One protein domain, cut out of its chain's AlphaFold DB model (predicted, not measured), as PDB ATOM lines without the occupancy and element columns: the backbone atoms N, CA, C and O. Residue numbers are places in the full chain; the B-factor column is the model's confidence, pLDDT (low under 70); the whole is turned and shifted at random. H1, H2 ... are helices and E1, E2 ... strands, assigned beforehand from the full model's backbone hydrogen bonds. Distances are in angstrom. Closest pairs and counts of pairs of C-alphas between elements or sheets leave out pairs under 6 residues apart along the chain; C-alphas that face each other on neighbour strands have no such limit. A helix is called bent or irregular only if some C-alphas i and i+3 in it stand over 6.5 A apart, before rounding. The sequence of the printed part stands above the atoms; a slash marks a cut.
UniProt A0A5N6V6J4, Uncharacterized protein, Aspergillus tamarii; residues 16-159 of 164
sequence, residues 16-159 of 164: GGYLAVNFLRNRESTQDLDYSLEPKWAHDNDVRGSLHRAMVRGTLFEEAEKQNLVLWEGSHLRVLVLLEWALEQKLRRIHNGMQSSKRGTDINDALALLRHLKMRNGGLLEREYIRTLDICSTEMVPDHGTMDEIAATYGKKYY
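Overview. This is residues 16 to 159 of the 164 residues of an uncharacterized protein of Aspergillus tamarii (UniProt A0A5N6V6J4). A helical hairpin of H4 and H5 makes the core, with H1, H6 and H7 set round it at steep angles to form the larger lobe; a smaller, looser lobe at the other end of the long axis holds H2, H3 and the two-strand hairpin E1 and E2. H3 packs beside E2, H2 reaches farthest out, and residues 23 to 44 make a long loop from H1 to H2. The printed part has 144 residues, in the order H1 H2 H3 E1 E2 H4 H5 H6 H7, mostly helix, with one antiparallel sheet E1 - E2. It is compact, with a radius of gyration of the C-alphas of 16.0 A, yet only just elongated, spanning 49 by 32 by 29 A.

Along the chain. H1, residues 16 to 22, begins at C-alpha 16 (30.785, -48.195, 16.234). H2 is residues 45 to 55, 14.0 A long, and H3 is residues 58 to 67, 14.4 A. E1, residues 70 to 74, and E2, residues 77 to 80, follow. H4, residues 83 to 95, is 18.3 A long and begins at C-alpha 83 (34.803, -42.342, 22.559). H5, residues 100 to 121, is the longest at 31.0 A; it has a kink of 25 degrees near residue 107 and is irregular, with C-alphas 101 and 104 lying 7.7 A apart. H6 is residues 127 to 132; H7, residues 144 to 158, is 20.7 A long and ends at C-alpha 158 (22.964, -50.629, 35.056).

Arrangement. H4 and H5 are the hub, touching three helices each. They form a helical hairpin, opposite ways at a shallow tilt of 33 degrees, only just short of steep; their closest C-alphas, of Lys 90 and Asp 106, are 5.6 A apart. H1 touches H5, closest at Ala 20 and Asp 109, 5.9 A between C-alphas, at a steep tilt of 63 degrees. H6 touches H4 about perpendicular, at 80 degrees, closest at the C-alphas of Glu 88 and Ile 130, 7.6 A. H7 only just touches H5, with 3 pairs of C-alphas within 8 A, the closest those of Leu 111 and Tyr 154, 5.9 A. H3 and H4 are near each other. The closest C-alphas of H3 and E2, of Ala 64 and Leu 80, are 5.9 A apart. E1 and E2 are an antiparallel hairpin, with N 71 and O 79 at 2.8 A and N 79 and O 72 at 2.8 A, within hydrogen-bond range. H2 touches no helix. Every O i to N i+4 pair is within hydrogen-bond range in H1, H2, H3, H4, H6 and H7; in H5, 16 of 18 are.

Size, cuts and confidence. The two C-alphas farthest apart, of His 43 and Tyr 159, are 50.7 A apart. The printed part has no cut. The links H1 to H2 and H6 to H7 are long. The mean pLDDT of the printed part is 74.7; residues 16 to 61, 71, 98 to 99 and 136 to 137 are under 70.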
ATOM      1  N   GLY A  16      31.300 -48.053  14.867       49.12
ATOM      2  CA  GLY A  16      30.785 -48.195  16.234       49.12
ATOM      3  C   GLY A  16      30.442 -49.633  16.629       49.12
ATOM      4  O   GLY A  16      30.518 -49.972  17.807       49.12
ATOM      5  N   GLY A  17      30.118 -50.502  15.664       54.00
ATOM      6  CA  GLY A  17      29.863 -51.920  15.945       54.00
ATOM      7  C   GLY A  17      31.107 -52.661  16.437       54.00
ATOM      8  O   GLY A  17      31.038 -53.416  17.402       54.00
ATOM      9  N   TYR A  18      32.264 -52.402  15.831       60.84
ATOM     10  CA  TYR A  18      33.515 -53.063  16.204       60.84
ATOM     11  C   TYR A  18      33.996 -52.654  17.606       60.84
ATOM     12  O   TYR A  18      34.489 -53.493  18.360       60.84
ATOM     13  N   LEU A  19      33.791 -51.385  17.982       57.84
ATOM     14  CA  LEU A  19      34.067 -50.876  19.329       57.84
ATOM     15  C   LEU A  19      33.218 -51.591  20.392       57.84
ATOM     16  O   LEU A  19      33.725 -51.974  21.446       57.84
ATOM     17  N   ALA A  20      31.940 -51.812  20.090       58.00
ATOM     18  CA  ALA A  20      30.993 -52.497  20.961       58.00
ATOM     19  C   ALA A  20      31.423 -53.943  21.282       58.00
ATOM     20  O   ALA A  20      31.393 -54.362  22.440       58.00
ATOM     21  N   VAL A  21      31.907 -54.676  20.275       58.66
ATOM     22  CA  VAL A  21      32.328 -56.080  20.412       58.66
ATOM     23  C   VAL A  21      33.714 -56.211  21.043       58.66
ATOM     24  O   VAL A  21      33.874 -56.904  22.044       58.66
ATOM     25  N   ASN A  22      34.728 -55.547  20.482       58.00
ATOM     26  CA  ASN A  22      36.121 -55.828  20.845       58.00
ATOM     27  C   ASN A  22      36.595 -55.053  22.073       58.00
ATOM     28  O   ASN A  22      37.398 -55.567  22.853       58.00
ATOM     29  N   PHE A  23      36.087 -53.834  22.260       61.91
ATOM     30  CA  PHE A  23      36.529 -52.960  23.341       61.91
ATOM     31  C   PHE A  23      35.549 -52.969  24.516       61.91
ATOM     32  O   PHE A  23      35.935 -53.260  25.644       61.91
ATOM     33  N   LEU A  24      34.266 -52.702  24.253       63.34
ATOM     34  CA  LEU A  24      33.240 -52.638  25.300       63.34
ATOM     35  C   LEU A  24      32.724 -54.022  25.716       63.34
ATOM     36  O   LEU A  24      32.190 -54.156  26.816       63.34
ATOM     37  N   ARG A  25      32.870 -55.033  24.845       69.38
ATOM     38  CA  ARG A  25      32.378 -56.410  25.025       69.38
ATOM     39  C   ARG A  25      30.900 -56.477  25.426       69.38
ATOM     40  O   ARG A  25      30.500 -57.327  26.217       69.38
ATOM     41  N   ASN A  26      30.082 -55.564  24.899       63.66
ATOM     42  CA  ASN A  26      28.661 -55.465  25.252       63.66
ATOM     43  C   ASN A  26      27.750 -56.360  24.376       63.66
ATOM     44  O   ASN A  26      26.560 -56.464  24.676       63.66
ATOM     45  N   ARG A  27      28.284 -56.982  23.311       62.22
ATOM     46  CA  ARG A  27      27.609 -57.955  22.430       62.22
ATOM     47  C   ARG A  27      28.614 -58.848  21.689       62.22
ATOM     48  O   ARG A  27      29.765 -58.458  21.525       62.22
ATOM     49  N   GLU A  28      28.166 -60.023  21.236       50.00
ATOM     50  CA  GLU A  28      29.028 -61.079  20.661       50.00
ATOM     51  C   GLU A  28      29.441 -60.854  19.198       50.00
ATOM     52  O   GLU A  28      30.448 -61.406  18.758       50.00
ATOM     53  N   SER A  29      28.695 -60.058  18.423       47.22
ATOM     54  CA  SER A  29      29.001 -59.838  17.005       47.22
ATOM     55  C   SER A  29      28.606 -58.455  16.485       47.22
ATOM     56  O   SER A  29      27.677 -57.793  16.971       47.22
ATOM     57  N   THR A  30      29.341 -58.013  15.462       53.78
ATOM     58  CA  THR A  30      28.988 -56.859  14.637       53.78
ATOM     59  C   THR A  30      28.025 -57.337  13.558       53.78
ATOM     60  O   THR A  30      28.342 -58.277  12.836       53.78
ATOM     61  N   GLN A  31      26.852 -56.716  13.423       45.19
ATOM     62  CA  GLN A  31      25.930 -57.062  12.330       45.19
ATOM     63  C   GLN A  31      26.331 -56.446  10.978       45.19
ATOM     64  O   GLN A  31      25.750 -56.823   9.972       45.19
ATOM     65  N   ASP A  32      27.353 -55.584  10.948       38.12
ATOM     66  CA  ASP A  32      28.045 -55.129   9.740       38.12
ATOM     67  C   ASP A  32      29.552 -55.058  10.057       38.12
ATOM     68  O   ASP A  32      29.922 -54.616  11.151       38.12
ATOM     69  N   LEU A  33      30.413 -55.508   9.141       32.84
ATOM     70  CA  LEU A  33      31.870 -55.397   9.240       32.84
ATOM     71  C   LEU A  33      32.383 -54.726   7.967       32.84
ATOM     72  O   LEU A  33      32.489 -55.393   6.945       32.84
ATOM     73  N   ASP A  34      32.763 -53.451   8.045       40.31
ATOM     74  CA  ASP A  34      33.370 -52.749   6.914       40.31
ATOM     75  C   ASP A  34      34.620 -51.974   7.344       40.31
ATOM     76  O   ASP A  34      34.629 -51.228   8.328       40.31
ATOM     77  N   TYR A  35      35.695 -52.171   6.582       35.84
ATOM     78  CA  TYR A  35      36.986 -51.496   6.683       35.84
ATOM     79  C   TYR A  35      37.263 -50.712   5.385       35.84
ATOM     80  O   TYR A  35      36.757 -51.044   4.319       35.84
ATOM     81  N   SER A  36      38.106 -49.680   5.454       28.36
ATOM     82  CA  SER A  36      38.738 -49.001   4.303       28.36
ATOM     83  C   SER A  36      40.006 -48.312   4.833       28.36
ATOM     84  O   SER A  36      39.932 -47.716   5.905       28.36
ATOM     85  N   LEU A  37      41.208 -48.359   4.244       34.53
ATOM     86  CA  LEU A  37      41.681 -48.615   2.874       34.53
ATOM     87  C   LEU A  37      43.081 -49.273   2.894       34.53
ATOM     88  O   LEU A  37      43.815 -49.162   3.874       34.53
ATOM     89  N   GLU A  38      43.475 -49.880   1.768       34.22
ATOM     90  CA  GLU A  38      44.850 -50.327   1.490       34.22
ATOM     91  C   GLU A  38      45.823 -49.157   1.185       34.22
ATOM     92  O   GLU A  38      45.406 -48.150   0.607       34.22
ATOM     93  N   PRO A  39      47.143 -49.310   1.441       41.34
ATOM     94  CA  PRO A  39      48.156 -48.240   1.346       41.34
ATOM     95  C   PRO A  39      48.319 -47.561  -0.024       41.34
ATOM     96  O   PRO A  39      48.879 -46.471  -0.115       41.34
ATOM     97  N   LYS A  40      47.840 -48.180  -1.108       39.69
ATOM     98  CA  LYS A  40      48.042 -47.694  -2.483       39.69
ATOM     99  C   LYS A  40      47.217 -46.455  -2.857       39.69
ATOM    100  O   LYS A  40      47.484 -45.844  -3.885       39.69
ATOM    101  N   TRP A  41      46.243 -46.069  -2.032       44.69
ATOM    102  CA  TRP A  41      45.321 -44.960  -2.313       44.69
ATOM    103  C   TRP A  41      45.737 -43.620  -1.680       44.69
ATOM    104  O   TRP A  41      45.043 -42.622  -1.842       44.69
ATOM    105  N   ALA A  42      46.888 -43.557  -0.998       45.00
ATOM    106  CA  ALA A  42      47.393 -42.339  -0.346       45.00
ATOM    107  C   ALA A  42      47.717 -41.179  -1.317       45.00
ATOM    108  O   ALA A  42      47.878 -40.037  -0.887       45.00
ATOM    109  N   HIS A  43      47.810 -41.460  -2.620       44.75
ATOM    110  CA  HIS A  43      48.141 -40.482  -3.662       44.75
ATOM    111  C   HIS A  43      46.936 -40.044  -4.510       44.75
ATOM    112  O   HIS A  43      47.097 -39.224  -5.412       44.75
ATOM    113  N   ASP A  44      45.743 -40.568  -4.227       52.69
ATOM    114  CA  ASP A  44      44.512 -40.191  -4.916       52.69
ATOM    115  C   ASP A  44      43.963 -38.880  -4.323       52.69
ATOM    116  O   ASP A  44      43.729 -38.781  -3.117       52.69
ATOM    117  N   ASN A  45      43.787 -37.849  -5.155       52.06
ATOM    118  CA  ASN A  45      43.358 -36.524  -4.703       52.06
ATOM    119  C   ASN A  45      41.893 -36.484  -4.226       52.06
ATOM    120  O   ASN A  45      41.563 -35.638  -3.389       52.06
ATOM    121  N   ASP A  46      41.043 -37.410  -4.670       54.78
ATOM    122  CA  ASP A  46      39.640 -37.503  -4.245       54.78
ATOM    123  C   ASP A  46      39.522 -38.210  -2.886       54.78
ATOM    124  O   ASP A  46      38.752 -37.794  -2.007       54.78
ATOM    125  N   VAL A  47      40.385 -39.208  -2.653       53.50
ATOM    126  CA  VAL A  47      40.583 -39.828  -1.332       53.50
ATOM    127  C   VAL A  47      41.227 -38.827  -0.382       53.50
ATOM    128  O   VAL A  47      40.729 -38.634   0.726       53.50
ATOM    129  N   ARG A  48      42.269 -38.115  -0.828       44.81
ATOM    130  CA  ARG A  48      42.930 -37.057  -0.059       44.81
ATOM    131  C   ARG A  48      41.952 -35.963   0.323       44.81
ATOM    132  O   ARG A  48      42.048 -35.500   1.439       44.81
ATOM    133  N   GLY A  49      41.004 -35.558  -0.521       43.50
ATOM    134  CA  GLY A  49      40.002 -34.542  -0.167       43.50
ATOM    135  C   GLY A  49      39.053 -34.984   0.952       43.50
ATOM    136  O   GLY A  49      38.695 -34.186   1.820       43.50
ATOM    137  N   SER A  50      38.684 -36.264   0.977       50.28
ATOM    138  CA  SER A  50      37.818 -36.847   2.011       50.28
ATOM    139  C   SER A  50      38.588 -37.157   3.300       50.28
ATOM    140  O   SER A  50      38.106 -36.836   4.385       50.28
ATOM    141  N   LEU A  51      39.824 -37.657   3.187       45.00
ATOM    142  CA  LEU A  51      40.755 -37.799   4.308       45.00
ATOM    143  C   LEU A  51      41.146 -36.431   4.869       45.00
ATOM    144  O   LEU A  51      41.173 -36.265   6.071       45.00
ATOM    145  N   HIS A  52      41.378 -35.430   4.023       42.69
ATOM    146  CA  HIS A  52      41.711 -34.065   4.418       42.69
ATOM    147  C   HIS A  52      40.520 -33.394   5.090       42.69
ATOM    148  O   HIS A  52      40.718 -32.739   6.093       42.69
ATOM    149  N   ARG A  53      39.273 -33.595   4.641       47.75
ATOM    150  CA  ARG A  53      38.089 -33.164   5.415       47.75
ATOM    151  C   ARG A  53      37.976 -33.883   6.767       47.75
ATOM    152  O   ARG A  53      37.585 -33.246   7.738       47.75
ATOM    153  N   ALA A  54      38.375 -35.154   6.853       48.84
ATOM    154  CA  ALA A  54      38.495 -35.867   8.128       48.84
ATOM    155  C   ALA A  54      39.687 -35.375   8.989       48.84
ATOM    156  O   ALA A  54      39.586 -35.367  10.210       48.84
ATOM    157  N   MET A  55      40.781 -34.911   8.371       44.34
ATOM    158  CA  MET A  55      41.985 -34.349   9.008       44.34
ATOM    159  C   MET A  55      41.863 -32.849   9.329       44.34
ATOM    160  O   MET A  55      42.588 -32.357  10.184       44.34
ATOM    161  N   VAL A  56      40.941 -32.112   8.693       47.41
ATOM    162  CA  VAL A  56      40.618 -30.695   8.977       47.41
ATOM    163  C   VAL A  56      40.094 -30.534  10.410       47.41
ATOM    164  O   VAL A  56      40.152 -29.446  10.973       47.41
ATOM    165  N   ARG A  57      39.698 -31.634  11.057       55.12
ATOM    166  CA  ARG A  57      39.528 -31.731  12.507       55.12
ATOM    167  C   ARG A  57      40.775 -32.347  13.144       55.12
ATOM    168  O   ARG A  57      40.712 -33.449  13.676       55.12
ATOM    169  N   GLY A  58      41.911 -31.644  13.089       54.78
ATOM    170  CA  GLY A  58      43.171 -32.083  13.718       54.78
ATOM    171  C   GLY A  58      42.998 -32.473  15.194       54.78
ATOM    172  O   GLY A  58      43.597 -33.438  15.660       54.78
ATOM    173  N   THR A  59      42.046 -31.829  15.874       64.50
ATOM    174  CA  THR A  59      41.621 -32.158  17.237       64.50
ATOM    175  C   THR A  59      41.113 -33.591  17.395       64.50
ATOM    176  O   THR A  59      41.370 -34.199  18.420       64.50
ATOM    177  N   LEU A  60      40.435 -34.188  16.409       69.12
ATOM    178  CA  LEU A  60      39.913 -35.554  16.538       69.12
ATOM    179  C   LEU A  60      41.045 -36.574  16.646       69.12
ATOM    180  O   LEU A  60      40.973 -37.489  17.464       69.12
ATOM    181  N   PHE A  61      42.082 -36.412  15.824       69.69
ATOM    182  CA  PHE A  61      43.250 -37.282  15.867       69.69
ATOM    183  C   PHE A  61      44.040 -37.064  17.158       69.69
ATOM    184  O   PHE A  61      44.311 -38.033  17.860       69.69
ATOM    185  N   GLU A  62      44.312 -35.810  17.525       72.81
ATOM    186  CA  GLU A  62      45.012 -35.471  18.770       72.81
ATOM    187  C   GLU A  62      44.271 -35.987  20.015       72.81
ATOM    188  O   GLU A  62      44.885 -36.564  20.910       72.81
ATOM    189  N   GLU A  63      42.946 -35.832  20.085       75.38
ATOM    190  CA  GLU A  63      42.137 -36.341  21.197       75.38
ATOM    191  C   GLU A  63      42.066 -37.874  21.198       75.38
ATOM    192  O   GLU A  63      42.159 -38.495  22.259       75.38
ATOM    193  N   ALA A  64      41.977 -38.520  20.030       76.94
ATOM    194  CA  ALA A  64      42.049 -39.979  19.940       76.94
ATOM    195  C   ALA A  64      43.427 -40.514  20.377       76.94
ATOM    196  O   ALA A  64      43.498 -41.543  21.054       76.94
ATOM    197  N   GLU A  65      44.518 -39.814  20.049       77.31
ATOM    198  CA  GLU A  65      45.872 -40.124  20.523       77.31
ATOM    199  C   GLU A  65      46.003 -39.949  22.036       77.31
ATOM    200  O   GLU A  65      46.518 -40.848  22.702       77.31
ATOM    201  N   LYS A  66      45.472 -38.857  22.603       80.19
ATOM    202  CA  LYS A  66      45.420 -38.650  24.062       80.19
ATOM    203  C   LYS A  66      44.628 -39.750  24.761       80.19
ATOM    204  O   LYS A  66      45.022 -40.216  25.830       80.19
ATOM    205  N   GLN A  67      43.508 -40.181  24.175       79.75
ATOM    206  CA  GLN A  67      42.725 -41.279  24.734       79.75
ATOM    207  C   GLN A  67      43.413 -42.632  24.592       79.75
ATOM    208  O   GLN A  67      43.193 -43.503  25.441       79.75
ATOM    209  N   ASN A  68      44.253 -42.767  23.562       81.12
ATOM    210  CA  ASN A  68      45.099 -43.911  23.254       81.12
ATOM    211  C   ASN A  68      44.330 -45.241  23.202       81.12
ATOM    212  O   ASN A  68      44.846 -46.298  23.572       81.12
ATOM    213  N   LEU A  69      43.074 -45.187  22.758       76.50
ATOM    214  CA  LEU A  69      42.232 -46.365  22.613       76.50
ATOM    215  C   LEU A  69      42.477 -46.991  21.247       76.50
ATOM    216  O   LEU A  69      41.996 -46.514  20.219       76.50
ATOM    217  N   VAL A  70      43.260 -48.063  21.259       75.38
ATOM    218  CA  VAL A  70      43.599 -48.830  20.065       75.38
ATOM    219  C   VAL A  70      42.450 -49.758  19.725       75.38
ATOM    220  O   VAL A  70      42.153 -50.698  20.459       75.38
ATOM    221  N   LEU A  71      41.813 -49.496  18.591       68.12
ATOM    222  CA  LEU A  71      40.806 -50.381  18.026       68.12
ATOM    223  C   LEU A  71      41.461 -51.560  17.303       68.12
ATOM    224  O   LEU A  71      40.983 -52.687  17.381       68.12
ATOM    225  N   TRP A  72      42.551 -51.281  16.589       71.88
ATOM    226  CA  TRP A  72      43.333 -52.268  15.860       71.88
ATOM    227  C   TRP A  72      44.770 -51.777  15.692       71.88
ATOM    228  O   TRP A  72      45.010 -50.581  15.507       71.88
ATOM    229  N   GLU A  73      45.719 -52.704  15.724       74.62
ATOM    230  CA  GLU A  73      47.136 -52.430  15.521       74.62
ATOM    231  C   GLU A  73      47.766 -53.560  14.712       74.62
ATOM    232  O   GLU A  73      47.608 -54.741  15.025       74.62
ATOM    233  N   GLY A  74      48.470 -53.182  13.652       77.38
ATOM    234  CA  GLY A  74      49.295 -54.068  12.850       77.38
ATOM    235  C   GLY A  74      50.633 -53.413  12.542       77.38
ATOM    236  O   GLY A  74      50.896 -52.279  12.932       77.38
ATOM    237  N   SER A  75      51.481 -54.113  11.792       77.12
ATOM    238  CA  SER A  75      52.891 -53.745  11.604       77.12
ATOM    239  C   SER A  75      53.140 -52.339  11.040       77.12
ATOM    240  O   SER A  75      54.222 -51.798  11.229       77.12
ATOM    241  N   HIS A  76      52.165 -51.754  10.337       71.00
ATOM    242  CA  HIS A  76      52.308 -50.452   9.666       71.00
ATOM    243  C   HIS A  76      51.086 -49.539   9.811       71.00
ATOM    244  O   HIS A  76      51.046 -48.468   9.210       71.00
ATOM    245  N   LEU A  77      50.059 -49.963  10.547       74.94
ATOM    246  CA  LEU A  77      48.815 -49.214  10.665       74.94
ATOM    247  C   LEU A  77      48.249 -49.395  12.073       74.94
ATOM    248  O   LEU A  77      48.210 -50.499  12.611       74.94
ATOM    249  N   ARG A  78      47.795 -48.286  12.650       70.81
ATOM    250  CA  ARG A  78      47.144 -48.232  13.954       70.81
ATOM    251  C   ARG A  78      45.843 -47.464  13.804       70.81
ATOM    252  O   ARG A  78      45.826 -46.378  13.230       70.81
ATOM    253  N   VAL A  79      44.757 -48.038  14.304       74.81
ATOM    254  CA  VAL A  79      43.428 -47.430  14.267       74.81
ATOM    255  C   VAL A  79      43.058 -47.025  15.684       74.81
ATOM    256  O   VAL A  79      42.906 -47.877  16.558       74.81
ATOM    257  N   LEU A  80      42.922 -45.719  15.896       74.62
ATOM    258  CA  LEU A  80      42.495 -45.131  17.162       74.62
ATOM    259  C   LEU A  80      41.021 -44.740  17.111       74.62
ATOM    260  O   LEU A  80      40.450 -44.532  16.035       74.62
ATOM    261  N   VAL A  81      40.411 -44.625  18.286       77.44
ATOM    262  CA  VAL A  81      39.018 -44.207  18.436       77.44
ATOM    263  C   VAL A  81      38.877 -43.172  19.546       77.44
ATOM    264  O   VAL A  81      39.440 -43.325  20.628       77.44
ATOM    265  N   LEU A  82      38.093 -42.132  19.267       83.81
ATOM    266  CA  LEU A  82      37.636 -41.153  20.246       83.81
ATOM    267  C   LEU A  82      36.237 -41.566  20.723       83.81
ATOM    268  O   LEU A  82      35.323 -41.705  19.902       83.81
ATOM    269  N   LEU A  83      36.062 -41.804  22.023       86.75
ATOM    270  CA  LEU A  83      34.803 -42.342  22.559       86.75
ATOM    271  C   LEU A  83      33.629 -41.379  22.399       86.75
ATOM    272  O   LEU A  83      32.523 -41.812  22.087       86.75
ATOM    273  N   GLU A  84      33.869 -40.086  22.575       88.06
ATOM    274  CA  GLU A  84      32.885 -39.018  22.435       88.06
ATOM    275  C   GLU A  84      32.385 -38.953  20.995       88.06
ATOM    276  O   GLU A  84      31.185 -38.845  20.769       88.06
ATOM    277  N   TRP A  85      33.276 -39.126  20.015       86.62
ATOM    278  CA  TRP A  85      32.878 -39.219  18.613       86.62
ATOM    279  C   TRP A  85      32.016 -40.459  18.355       86.62
ATOM    280  O   TRP A  85      30.963 -40.380  17.723       86.62
ATOM    281  N   ALA A  86      32.430 -41.621  18.869       86.88
ATOM    282  CA  ALA A  86      31.648 -42.844  18.714       86.88
ATOM    283  C   ALA A  86      30.257 -42.712  19.362       86.88
ATOM    284  O   ALA A  86      29.266 -43.189  18.804       86.88
ATOM    285  N   LEU A  87      30.180 -42.042  20.515       90.62
ATOM    286  CA  LEU A  87      28.936 -41.772  21.224       90.62
ATOM    287  C   LEU A  87      28.052 -40.799  20.446       90.62
ATOM    288  O   LEU A  87      26.888 -41.121  20.221       90.62
ATOM    289  N   GLU A  88      28.600 -39.673  19.983       89.38
ATOM    290  CA  GLU A  88      27.907 -38.713  19.118       89.38
ATOM    291  C   GLU A  88      27.213 -39.453  17.973       89.38
ATOM    292  O   GLU A  88      25.995 -39.377  17.840       89.38
ATOM    293  N   GLN A  89      27.950 -40.257  17.204       86.50
ATOM    294  CA  GLN A  89      27.398 -40.982  16.057       86.50
ATOM    295  C   GLN A  89      26.218 -41.888  16.435       86.50
ATOM    296  O   GLN A  89      25.228 -41.963  15.703       86.50
ATOM    297  N   LYS A  90      26.286 -42.563  17.586       87.75
ATOM    298  CA  LYS A  90      25.194 -43.419  18.068       87.75
ATOM    299  C   LYS A  90      23.978 -42.598  18.484       87.75
ATOM    300  O   LYS A  90      22.863 -42.936  18.090       87.75
ATOM    301  N   LEU A  91      24.183 -41.492  19.194       91.00
ATOM    302  CA  LEU A  91      23.108 -40.583  19.592       91.00
ATOM    303  C   LEU A  91      22.392 -39.980  18.374       91.00
ATOM    304  O   LEU A  91      21.160 -39.955  18.336       91.00
ATOM    305  N   ARG A  92      23.143 -39.568  17.345       87.56
ATOM    306  CA  ARG A  92      22.580 -39.021  16.099       87.56
ATOM    307  C   ARG A  92      21.741 -40.059  15.360       87.56
ATOM    308  O   ARG A  92      20.630 -39.735  14.947       87.56
ATOM    309  N   ARG A  93      22.210 -41.308  15.260       84.69
ATOM    310  CA  ARG A  93      21.449 -42.407  14.633       84.69
ATOM    311  C   ARG A  93      20.149 -42.719  15.373       84.69
ATOM    312  O   ARG A  93      19.127 -42.927  14.721       84.69
ATOM    313  N   ILE A  94      20.178 -42.724  16.711       88.00
ATOM    314  CA  ILE A  94      18.993 -42.963  17.551       88.00
ATOM    315  C   ILE A  94      17.961 -41.849  17.356       88.00
ATOM    316  O   ILE A  94      16.790 -42.155  17.129       88.00
ATOM    317  N   HIS A  95      18.391 -40.584  17.432       91.25
ATOM    318  CA  HIS A  95      17.497 -39.429  17.347       91.25
ATOM    319  C   HIS A  95      16.895 -39.259  15.947       91.25
ATOM    320  O   HIS A  95      15.684 -39.148  15.794       91.25
ATOM    321  N   ASN A  96      17.737 -39.296  14.912       84.56
ATOM    322  CA  ASN A  96      17.320 -39.016  13.538       84.56
ATOM    323  C   ASN A  96      16.654 -40.229  12.856       84.56
ATOM    324  O   ASN A  96      16.323 -40.168  11.675       84.56
ATOM    325  N   GLY A  97      16.479 -41.351  13.565       80.06
ATOM    326  CA  GLY A  97      15.772 -42.530  13.057       80.06
ATOM    327  C   GLY A  97      16.431 -43.200  11.845       80.06
ATOM    328  O   GLY A  97      15.770 -43.960  11.138       80.06
ATOM    329  N   MET A  98      17.723 -42.947  11.607       65.62
ATOM    330  CA  MET A  98      18.427 -43.316  10.368       65.62
ATOM    331  C   MET A  98      18.499 -44.834  10.133       65.62
ATOM    332  O   MET A  98      18.678 -45.272   9.001       65.62
ATOM    333  N   GLN A  99      18.368 -45.649  11.187       66.81
ATOM    334  CA  GLN A  99      18.436 -47.115  11.120       66.81
ATOM    335  C   GLN A  99      17.428 -47.752  12.084       66.81
ATOM    336  O   GLN A  99      17.798 -48.407  13.058       66.81
ATOM    337  N   SER A 100      16.132 -47.551  11.833       70.75
ATOM    338  CA  SER A 100      15.051 -47.990  12.732       70.75
ATOM    339  C   SER A 100      15.132 -49.473  13.131       70.75
ATOM    340  O   SER A 100      14.913 -49.799  14.297       70.75
ATOM    341  N   SER A 101      15.542 -50.360  12.217       75.56
ATOM    342  CA  SER A 101      15.747 -51.794  12.488       75.56
ATOM    343  C   SER A 101      16.941 -52.098  13.407       75.56
ATOM    344  O   SER A 101      16.956 -53.136  14.063       75.56
ATOM    345  N   LYS A 102      17.923 -51.191  13.494       75.06
ATOM    346  CA  LYS A 102      19.145 -51.313  14.311       75.06
ATOM    347  C   LYS A 102      19.113 -50.438  15.570       75.06
ATOM    348  O   LYS A 102      20.034 -50.500  16.383       75.06
ATOM    349  N   ARG A 103      18.028 -49.690  15.799       82.44
ATOM    350  CA  ARG A 103      17.881 -48.738  16.914       82.44
ATOM    351  C   ARG A 103      18.174 -49.351  18.286       82.44
ATOM    352  O   ARG A 103      18.867 -48.741  19.092       82.44
ATOM    353  N   GLY A 104      17.686 -50.565  18.555       83.75
ATOM    354  CA  GLY A 104      17.947 -51.255  19.826       83.75
ATOM    355  C   GLY A 104      19.434 -51.564  20.051       83.75
ATOM    356  O   GLY A 104      19.931 -51.495  21.177       83.75
ATOM    357  N   THR A 105      20.165 -51.851  18.977       85.06
ATOM    358  CA  THR A 105      21.616 -52.053  19.001       85.06
ATOM    359  C   THR A 105      22.347 -50.736  19.235       85.06
ATOM    360  O   THR A 105      23.229 -50.678  20.089       85.06
ATOM    361  N   ASP A 106      21.953 -49.668  18.540       85.50
ATOM    362  CA  ASP A 106      22.564 -48.350  18.729       85.50
ATOM    363  C   ASP A 106      22.356 -47.816  20.151       85.50
ATOM    364  O   ASP A 106      23.300 -47.286  20.735       85.50
ATOM    365  N   ILE A 107      21.177 -48.036  20.750       90.56
ATOM    366  CA  ILE A 107      20.931 -47.731  22.167       90.56
ATOM    367  C   ILE A 107      21.900 -48.517  23.048       90.56
ATOM    368  O   ILE A 107      22.597 -47.926  23.865       90.56
ATOM    369  N   ASN A 108      22.005 -49.836  22.880       90.88
ATOM    370  CA  ASN A 108      22.901 -50.647  23.710       90.88
ATOM    371  C   ASN A 108      24.379 -50.233  23.603       90.88
ATOM    372  O   ASN A 108      25.085 -50.252  24.618       90.88
ATOM    373  N   ASP A 109      24.829 -49.851  22.408       88.19
ATOM    374  CA  ASP A 109      26.174 -49.325  22.166       88.19
ATOM    375  C   ASP A 109      26.362 -47.958  22.845       88.19
ATOM    376  O   ASP A 109      27.339 -47.770  23.571       88.19
ATOM    377  N   ALA A 110      25.403 -47.037  22.697       93.25
ATOM    378  CA  ALA A 110      25.430 -45.729  23.355       93.25
ATOM    379  C   ALA A 110      25.487 -45.859  24.886       93.25
ATOM    380  O   ALA A 110      26.304 -45.211  25.535       93.25
ATOM    381  N   LEU A 111      24.684 -46.752  25.473       95.44
ATOM    382  CA  LEU A 111      24.685 -47.007  26.917       95.44
ATOM    383  C   LEU A 111      26.034 -47.543  27.416       95.44
ATOM    384  O   LEU A 111      26.487 -47.174  28.498       95.44
ATOM    385  N   ALA A 112      26.681 -48.428  26.653       93.00
ATOM    386  CA  ALA A 112      28.001 -48.948  27.007       93.00
ATOM    387  C   ALA A 112      29.092 -47.867  26.910       93.00
ATOM    388  O   ALA A 112      29.945 -47.784  27.794       93.00
ATOM    389  N   LEU A 113      29.021 -46.999  25.895       93.25
ATOM    390  CA  LEU A 113      29.915 -45.848  25.745       93.25
ATOM    391  C   LEU A 113      29.764 -44.848  26.891       93.25
ATOM    392  O   LEU A 113      30.764 -44.468  27.497       93.25
ATOM    393  N   LEU A 114      28.526 -44.491  27.244       95.19
ATOM    394  CA  LEU A 114      28.225 -43.628  28.390       95.19
ATOM    395  C   LEU A 114      28.810 -44.198  29.680       95.19
ATOM    396  O   LEU A 114      29.456 -43.487  30.440       95.19
ATOM    397  N   ARG A 115      28.639 -45.502  29.915       94.38
ATOM    398  CA  ARG A 115      29.175 -46.155  31.112       94.38
ATOM    399  C   ARG A 115      30.699 -46.121  31.155       94.38
ATOM    400  O   ARG A 115      31.263 -45.844  32.210       94.38
ATOM    401  N   HIS A 116      31.360 -46.360  30.028       91.19
ATOM    402  CA  HIS A 116      32.816 -46.299  29.963       91.19
ATOM    403  C   HIS A 116      33.342 -44.871  30.183       91.19
ATOM    404  O   HIS A 116      34.271 -44.679  30.963       91.19
ATOM    405  N   LEU A 117      32.719 -43.865  29.558       91.44
ATOM    406  CA  LEU A 117      33.061 -42.454  29.761       91.44
ATOM    407  C   LEU A 117      32.849 -42.021  31.215       91.44
ATOM    408  O   LEU A 117      33.727 -41.393  31.799       91.44
ATOM    409  N   LYS A 118      31.733 -42.424  31.833       94.38
ATOM    410  CA  LYS A 118      31.439 -42.167  33.250       94.38
ATOM    411  C   LYS A 118      32.537 -42.726  34.163       94.38
ATOM    412  O   LYS A 118      33.042 -42.020  35.032       94.38
ATOM    413  N   MET A 119      32.943 -43.981  33.945       90.69
ATOM    414  CA  MET A 119      34.034 -44.609  34.707       90.69
ATOM    415  C   MET A 119      35.365 -43.887  34.503       90.69
ATOM    416  O   MET A 119      36.090 -43.664  35.469       90.69
ATOM    417  N   ARG A 120      35.676 -43.507  33.260       87.50
ATOM    418  CA  ARG A 120      36.909 -42.791  32.913       87.50
ATOM    419  C   ARG A 120      36.970 -41.403  33.556       87.50
ATOM    420  O   ARG A 120      38.033 -41.011  34.025       87.50
ATOM    421  N   ASN A 121      35.842 -40.699  33.612       89.19
ATOM    422  CA  ASN A 121      35.735 -39.353  34.183       89.19
ATOM    423  C   ASN A 121      35.542 -39.361  35.710       89.19
ATOM    424  O   ASN A 121      35.551 -38.303  36.332       89.19
ATOM    425  N   GLY A 122      35.371 -40.539  36.323       90.69
ATOM    426  CA  GLY A 122      35.220 -40.693  37.770       90.69
ATOM    427  C   GLY A 122      33.900 -40.154  38.330       90.69
ATOM    428  O   GLY A 122      33.808 -39.916  39.532       90.69
ATOM    429  N   GLY A 123      32.882 -39.948  37.493       91.69
ATOM    430  CA  GLY A 123      31.647 -39.295  37.912       91.69
ATOM    431  C   GLY A 123      30.587 -39.220  36.823       91.69
ATOM    432  O   GLY A 123      30.802 -39.656  35.692       91.69
ATOM    433  N   LEU A 124      29.424 -38.687  37.204       94.31
ATOM    434  CA  LEU A 124      28.305 -38.441  36.298       94.31
ATOM    435  C   LEU A 124      28.732 -37.547  35.128       94.31
ATOM    436  O   LEU A 124      29.565 -36.652  35.279       94.31
ATOM    437  N   LEU A 125      28.163 -37.810  33.955       95.88
ATOM    438  CA  LEU A 125      28.457 -37.053  32.744       95.88
ATOM    439  C   LEU A 125      27.612 -35.779  32.688       95.88
ATOM    440  O   LEU A 125      26.440 -35.787  33.059       95.88
ATOM    441  N   GLU A 126      28.185 -34.693  32.172       96.19
ATOM    442  CA  GLU A 126      27.426 -33.467  31.925       96.19
ATOM    443  C   GLU A 126      26.506 -33.691  30.717       96.19
ATOM    444  O   GLU A 126      26.957 -33.990  29.605       96.19
ATOM    445  N   ARG A 127      25.195 -33.646  30.966       96.12
ATOM    446  CA  ARG A 127      24.174 -34.062  30.007       96.12
ATOM    447  C   ARG A 127      24.179 -33.200  28.753       96.12
ATOM    448  O   ARG A 127      24.059 -33.744  27.653       96.12
ATOM    449  N   GLU A 128      24.298 -31.886  28.908       95.19
ATOM    450  CA  GLU A 128      24.219 -30.959  27.783       95.19
ATOM    451  C   GLU A 128      25.460 -31.042  26.899       95.19
ATOM    452  O   GLU A 128      25.329 -31.061  25.676       95.19
ATOM    453  N   TYR A 129      26.639 -31.226  27.486       94.56
ATOM    454  CA  TYR A 129      27.879 -31.503  26.775       94.56
ATOM    455  C   TYR A 129      27.732 -32.750  25.905       94.56
ATOM    456  O   TYR A 129      27.973 -32.690  24.703       94.56
ATOM    457  N   ILE A 130      27.251 -33.861  26.476       95.44
ATOM    458  CA  ILE A 130      27.043 -35.105  25.721       95.44
ATOM    459  C   ILE A 130      25.993 -34.933  24.616       95.44
ATOM    460  O   ILE A 130      26.182 -35.421  23.502       95.44
ATOM    461  N   ARG A 131      24.889 -34.236  24.903       95.19
ATOM    462  CA  ARG A 131      23.811 -33.992  23.934       95.19
ATOM    463  C   ARG A 131      24.279 -33.133  22.755       95.19
ATOM    464  O   ARG A 131      23.812 -33.329  21.636       95.19
ATOM    465  N   THR A 132      25.182 -32.189  23.005       92.50
ATOM    466  CA  THR A 132      25.629 -31.187  22.024       92.50
ATOM    467  C   THR A 132      26.984 -31.493  21.389       92.50
ATOM    468  O   THR A 132      27.480 -30.661  20.633       92.50
ATOM    469  N   LEU A 133      27.557 -32.684  21.620       88.12
ATOM    470  CA  LEU A 133      28.773 -33.145  20.939       88.12
ATOM    471  C   LEU A 133      28.661 -32.928  19.426       88.12
ATOM    472  O   LEU A 133      27.785 -33.506  18.787       88.12
ATOM    473  N   ASP A 134      29.563 -32.123  18.870       84.81
ATOM    474  CA  ASP A 134      29.628 -31.766  17.446       84.81
ATOM    475  C   ASP A 134      31.027 -32.064  16.885       84.81
ATOM    476  O   ASP A 134      31.728 -31.227  16.302       84.81
ATOM    477  N   ILE A 135      31.492 -33.284  17.161       74.12
ATOM    478  CA  ILE A 135      32.834 -33.703  16.779       74.12
ATOM    479  C   ILE A 135      32.870 -33.993  15.294       74.12
ATOM    480  O   ILE A 135      33.852 -33.608  14.679       74.12
ATOM    481  N   CYS A 136      31.862 -34.653  14.711       68.50
ATOM    482  CA  CYS A 136      31.855 -34.938  13.274       68.50
ATOM    483  C   CYS A 136      30.498 -34.978  12.565       68.50
ATOM    484  O   CYS A 136      30.467 -35.281  11.373       68.50
ATOM    485  N   SER A 137      29.400 -34.693  13.254       67.31
ATOM    486  CA  SER A 137      28.054 -34.859  12.706       67.31
ATOM    487  C   SER A 137      27.610 -33.697  11.811       67.31
ATOM    488  O   SER A 137      27.994 -32.546  12.001       67.31
ATOM    489  N   THR A 138      26.773 -34.013  10.822       70.56
ATOM    490  CA  THR A 138      25.966 -33.032  10.069       70.56
ATOM    491  C   THR A 138      24.474 -33.132  10.397       70.56
ATOM    492  O   THR A 138      23.662 -32.351   9.908       70.56
ATOM    493  N   GLU A 139      24.111 -34.111  11.221       80.56
ATOM    494  CA  GLU A 139      22.746 -34.470  11.588       80.56
ATOM    495  C   GLU A 139      22.245 -33.583  12.734       80.56
ATOM    496  O   GLU A 139      23.023 -32.918  13.414       80.56
ATOM    497  N   MET A 140      20.939 -33.589  13.016       83.88
ATOM    498  CA  MET A 140      20.400 -32.827  14.147       83.88
ATOM    499  C   MET A 140      20.855 -33.401  15.492       83.88
ATOM    500  O   MET A 140      20.992 -34.622  15.642       83.88
ATOM    501  N   VAL A 141      21.094 -32.513  16.465       92.00
ATOM    502  CA  VAL A 141      21.426 -32.905  17.846       92.00
ATOM    503  C   VAL A 141      20.234 -33.628  18.461       92.00
ATOM    504  O   VAL A 141      19.102 -33.239  18.175       92.00
ATOM    505  N   PRO A 142      20.454 -34.633  19.324       93.50
ATOM    506  CA  PRO A 142      19.378 -35.198  20.116       93.50
ATOM    507  C   PRO A 142      18.635 -34.112  20.895       93.50
ATOM    508  O   PRO A 142      19.240 -33.223  21.510       93.50
ATOM    509  N   ASP A 143      17.312 -34.201  20.884       94.62
ATOM    510  CA  ASP A 143      16.465 -33.418  21.771       94.62
ATOM    511  C   ASP A 143      16.502 -33.965  23.208       94.62
ATOM    512  O   ASP A 143      17.056 -35.032  23.503       94.62
ATOM    513  N   HIS A 144      15.913 -33.215  24.143       95.69
ATOM    514  CA  HIS A 144      15.867 -33.636  25.542       95.69
ATOM    515  C   HIS A 144      15.073 -34.933  25.729       95.69
ATOM    516  O   HIS A 144      15.491 -35.756  26.541       95.69
ATOM    517  N   GLY A 145      14.018 -35.162  24.936       95.75
ATOM    518  CA  GLY A 145      13.207 -36.382  25.003       95.75
ATOM    519  C   GLY A 145      14.000 -37.644  24.652       95.75
ATOM    520  O   GLY A 145      13.922 -38.646  25.362       95.75
ATOM    521  N   THR A 146      14.846 -37.579  23.621       94.69
ATOM    522  CA  THR A 146      15.773 -38.665  23.272       94.69
ATOM    523  C   THR A 146      16.767 -38.912  24.404       94.69
ATOM    524  O   THR A 146      17.045 -40.057  24.760       94.69
ATOM    525  N   MET A 147      17.285 -37.844  25.016       97.31
ATOM    526  CA  MET A 147      18.201 -37.972  26.149       97.31
ATOM    527  C   MET A 147      17.516 -38.539  27.405       97.31
ATOM    528  O   MET A 147      18.150 -39.302  28.130       97.31
ATOM    529  N   ASP A 148      16.234 -38.235  27.642       97.25
ATOM    530  CA  ASP A 148      15.447 -38.808  28.744       97.25
ATOM    531  C   ASP A 148      15.235 -40.312  28.546       97.25
ATOM    532  O   ASP A 148      15.412 -41.093  29.481       97.25
ATOM    533  N   GLU A 149      14.920 -40.741  27.320       96.00
ATOM    534  CA  GLU A 149      14.806 -42.163  26.985       96.00
ATOM    535  C   GLU A 149      16.126 -42.900  27.247       96.00
ATOM    536  O   GLU A 149      16.138 -43.975  27.858       96.00
ATOM    537  N   ILE A 150      17.247 -42.315  26.820       96.62
ATOM    538  CA  ILE A 150      18.580 -42.889  27.019       96.62
ATOM    539  C   ILE A 150      18.917 -42.969  28.507       96.62
ATOM    540  O   ILE A 150      19.340 -44.029  28.966       96.62
ATOM    541  N   ALA A 151      18.687 -41.901  29.274       97.12
ATOM    542  CA  ALA A 151      18.929 -41.877  30.715       97.12
ATOM    543  C   ALA A 151      18.073 -42.919  31.456       97.12
ATOM    544  O   ALA A 151      18.592 -43.703  32.252       97.12
ATOM    545  N   ALA A 152      16.779 -43.001  31.136       97.19
ATOM    546  CA  ALA A 152      15.873 -43.982  31.727       97.19
ATOM    547  C   ALA A 152      16.288 -45.421  31.387       97.19
ATOM    548  O   ALA A 152      16.234 -46.313  32.237       97.19
ATOM    549  N   THR A 153      16.721 -45.665  30.148       97.00
ATOM    550  CA  THR A 153      17.184 -46.991  29.716       97.00
ATOM    551  C   THR A 153      18.520 -47.352  30.364       97.00
ATOM    552  O   THR A 153      18.710 -48.496  30.777       97.00
ATOM    553  N   TYR A 154      19.419 -46.380  30.528       97.38
ATOM    554  CA  TYR A 154      20.675 -46.545  31.257       97.38
ATOM    555  C   TYR A 154      20.430 -46.965  32.708       97.38
ATOM    556  O   TYR A 154      20.954 -47.992  33.143       97.38
ATOM    557  N   GLY A 155      19.566 -46.230  33.417       96.62
ATOM    558  CA  GLY A 155      19.203 -46.521  34.804       96.62
ATOM    559  C   GLY A 155      18.588 -47.904  34.973       96.62
ATOM    560  O   GLY A 155      18.956 -48.637  35.885       96.62
ATOM    561  N   LYS A 156      17.727 -48.326  34.041       96.69
ATOM    562  CA  LYS A 156      17.170 -49.689  34.038       96.69
ATOM    563  C   LYS A 156      18.227 -50.769  33.801       96.69
ATOM    564  O   LYS A 156      18.114 -51.850  34.367       96.69
ATOM    565  N   LYS A 157      19.217 -50.506  32.941       96.38
ATOM    566  CA  LYS A 157      20.220 -51.500  32.535       96.38
ATOM    567  C   LYS A 157      21.322 -51.688  33.573       96.38
ATOM    568  O   LYS A 157      21.751 -52.818  33.792       96.38
ATOM    569  N   TYR A 158      21.804 -50.600  34.165       94.31
ATOM    570  CA  TYR A 158      22.964 -50.629  35.056       94.31
ATOM    571  C   TYR A 158      22.630 -50.327  36.521       94.31
ATOM    572  O   TYR A 158      23.507 -50.483  37.365       94.31
ATOM    573  N   TYR A 159      21.382 -49.954  36.834       94.19
ATOM    574  CA  TYR A 159      20.947 -49.553  38.179       94.19
ATOM    575  C   TYR A 159      21.744 -48.361  38.736       94.19
ATOM    576  O   TYR A 159      21.990 -48.261  39.935       94.19
TER     577      TYR A 159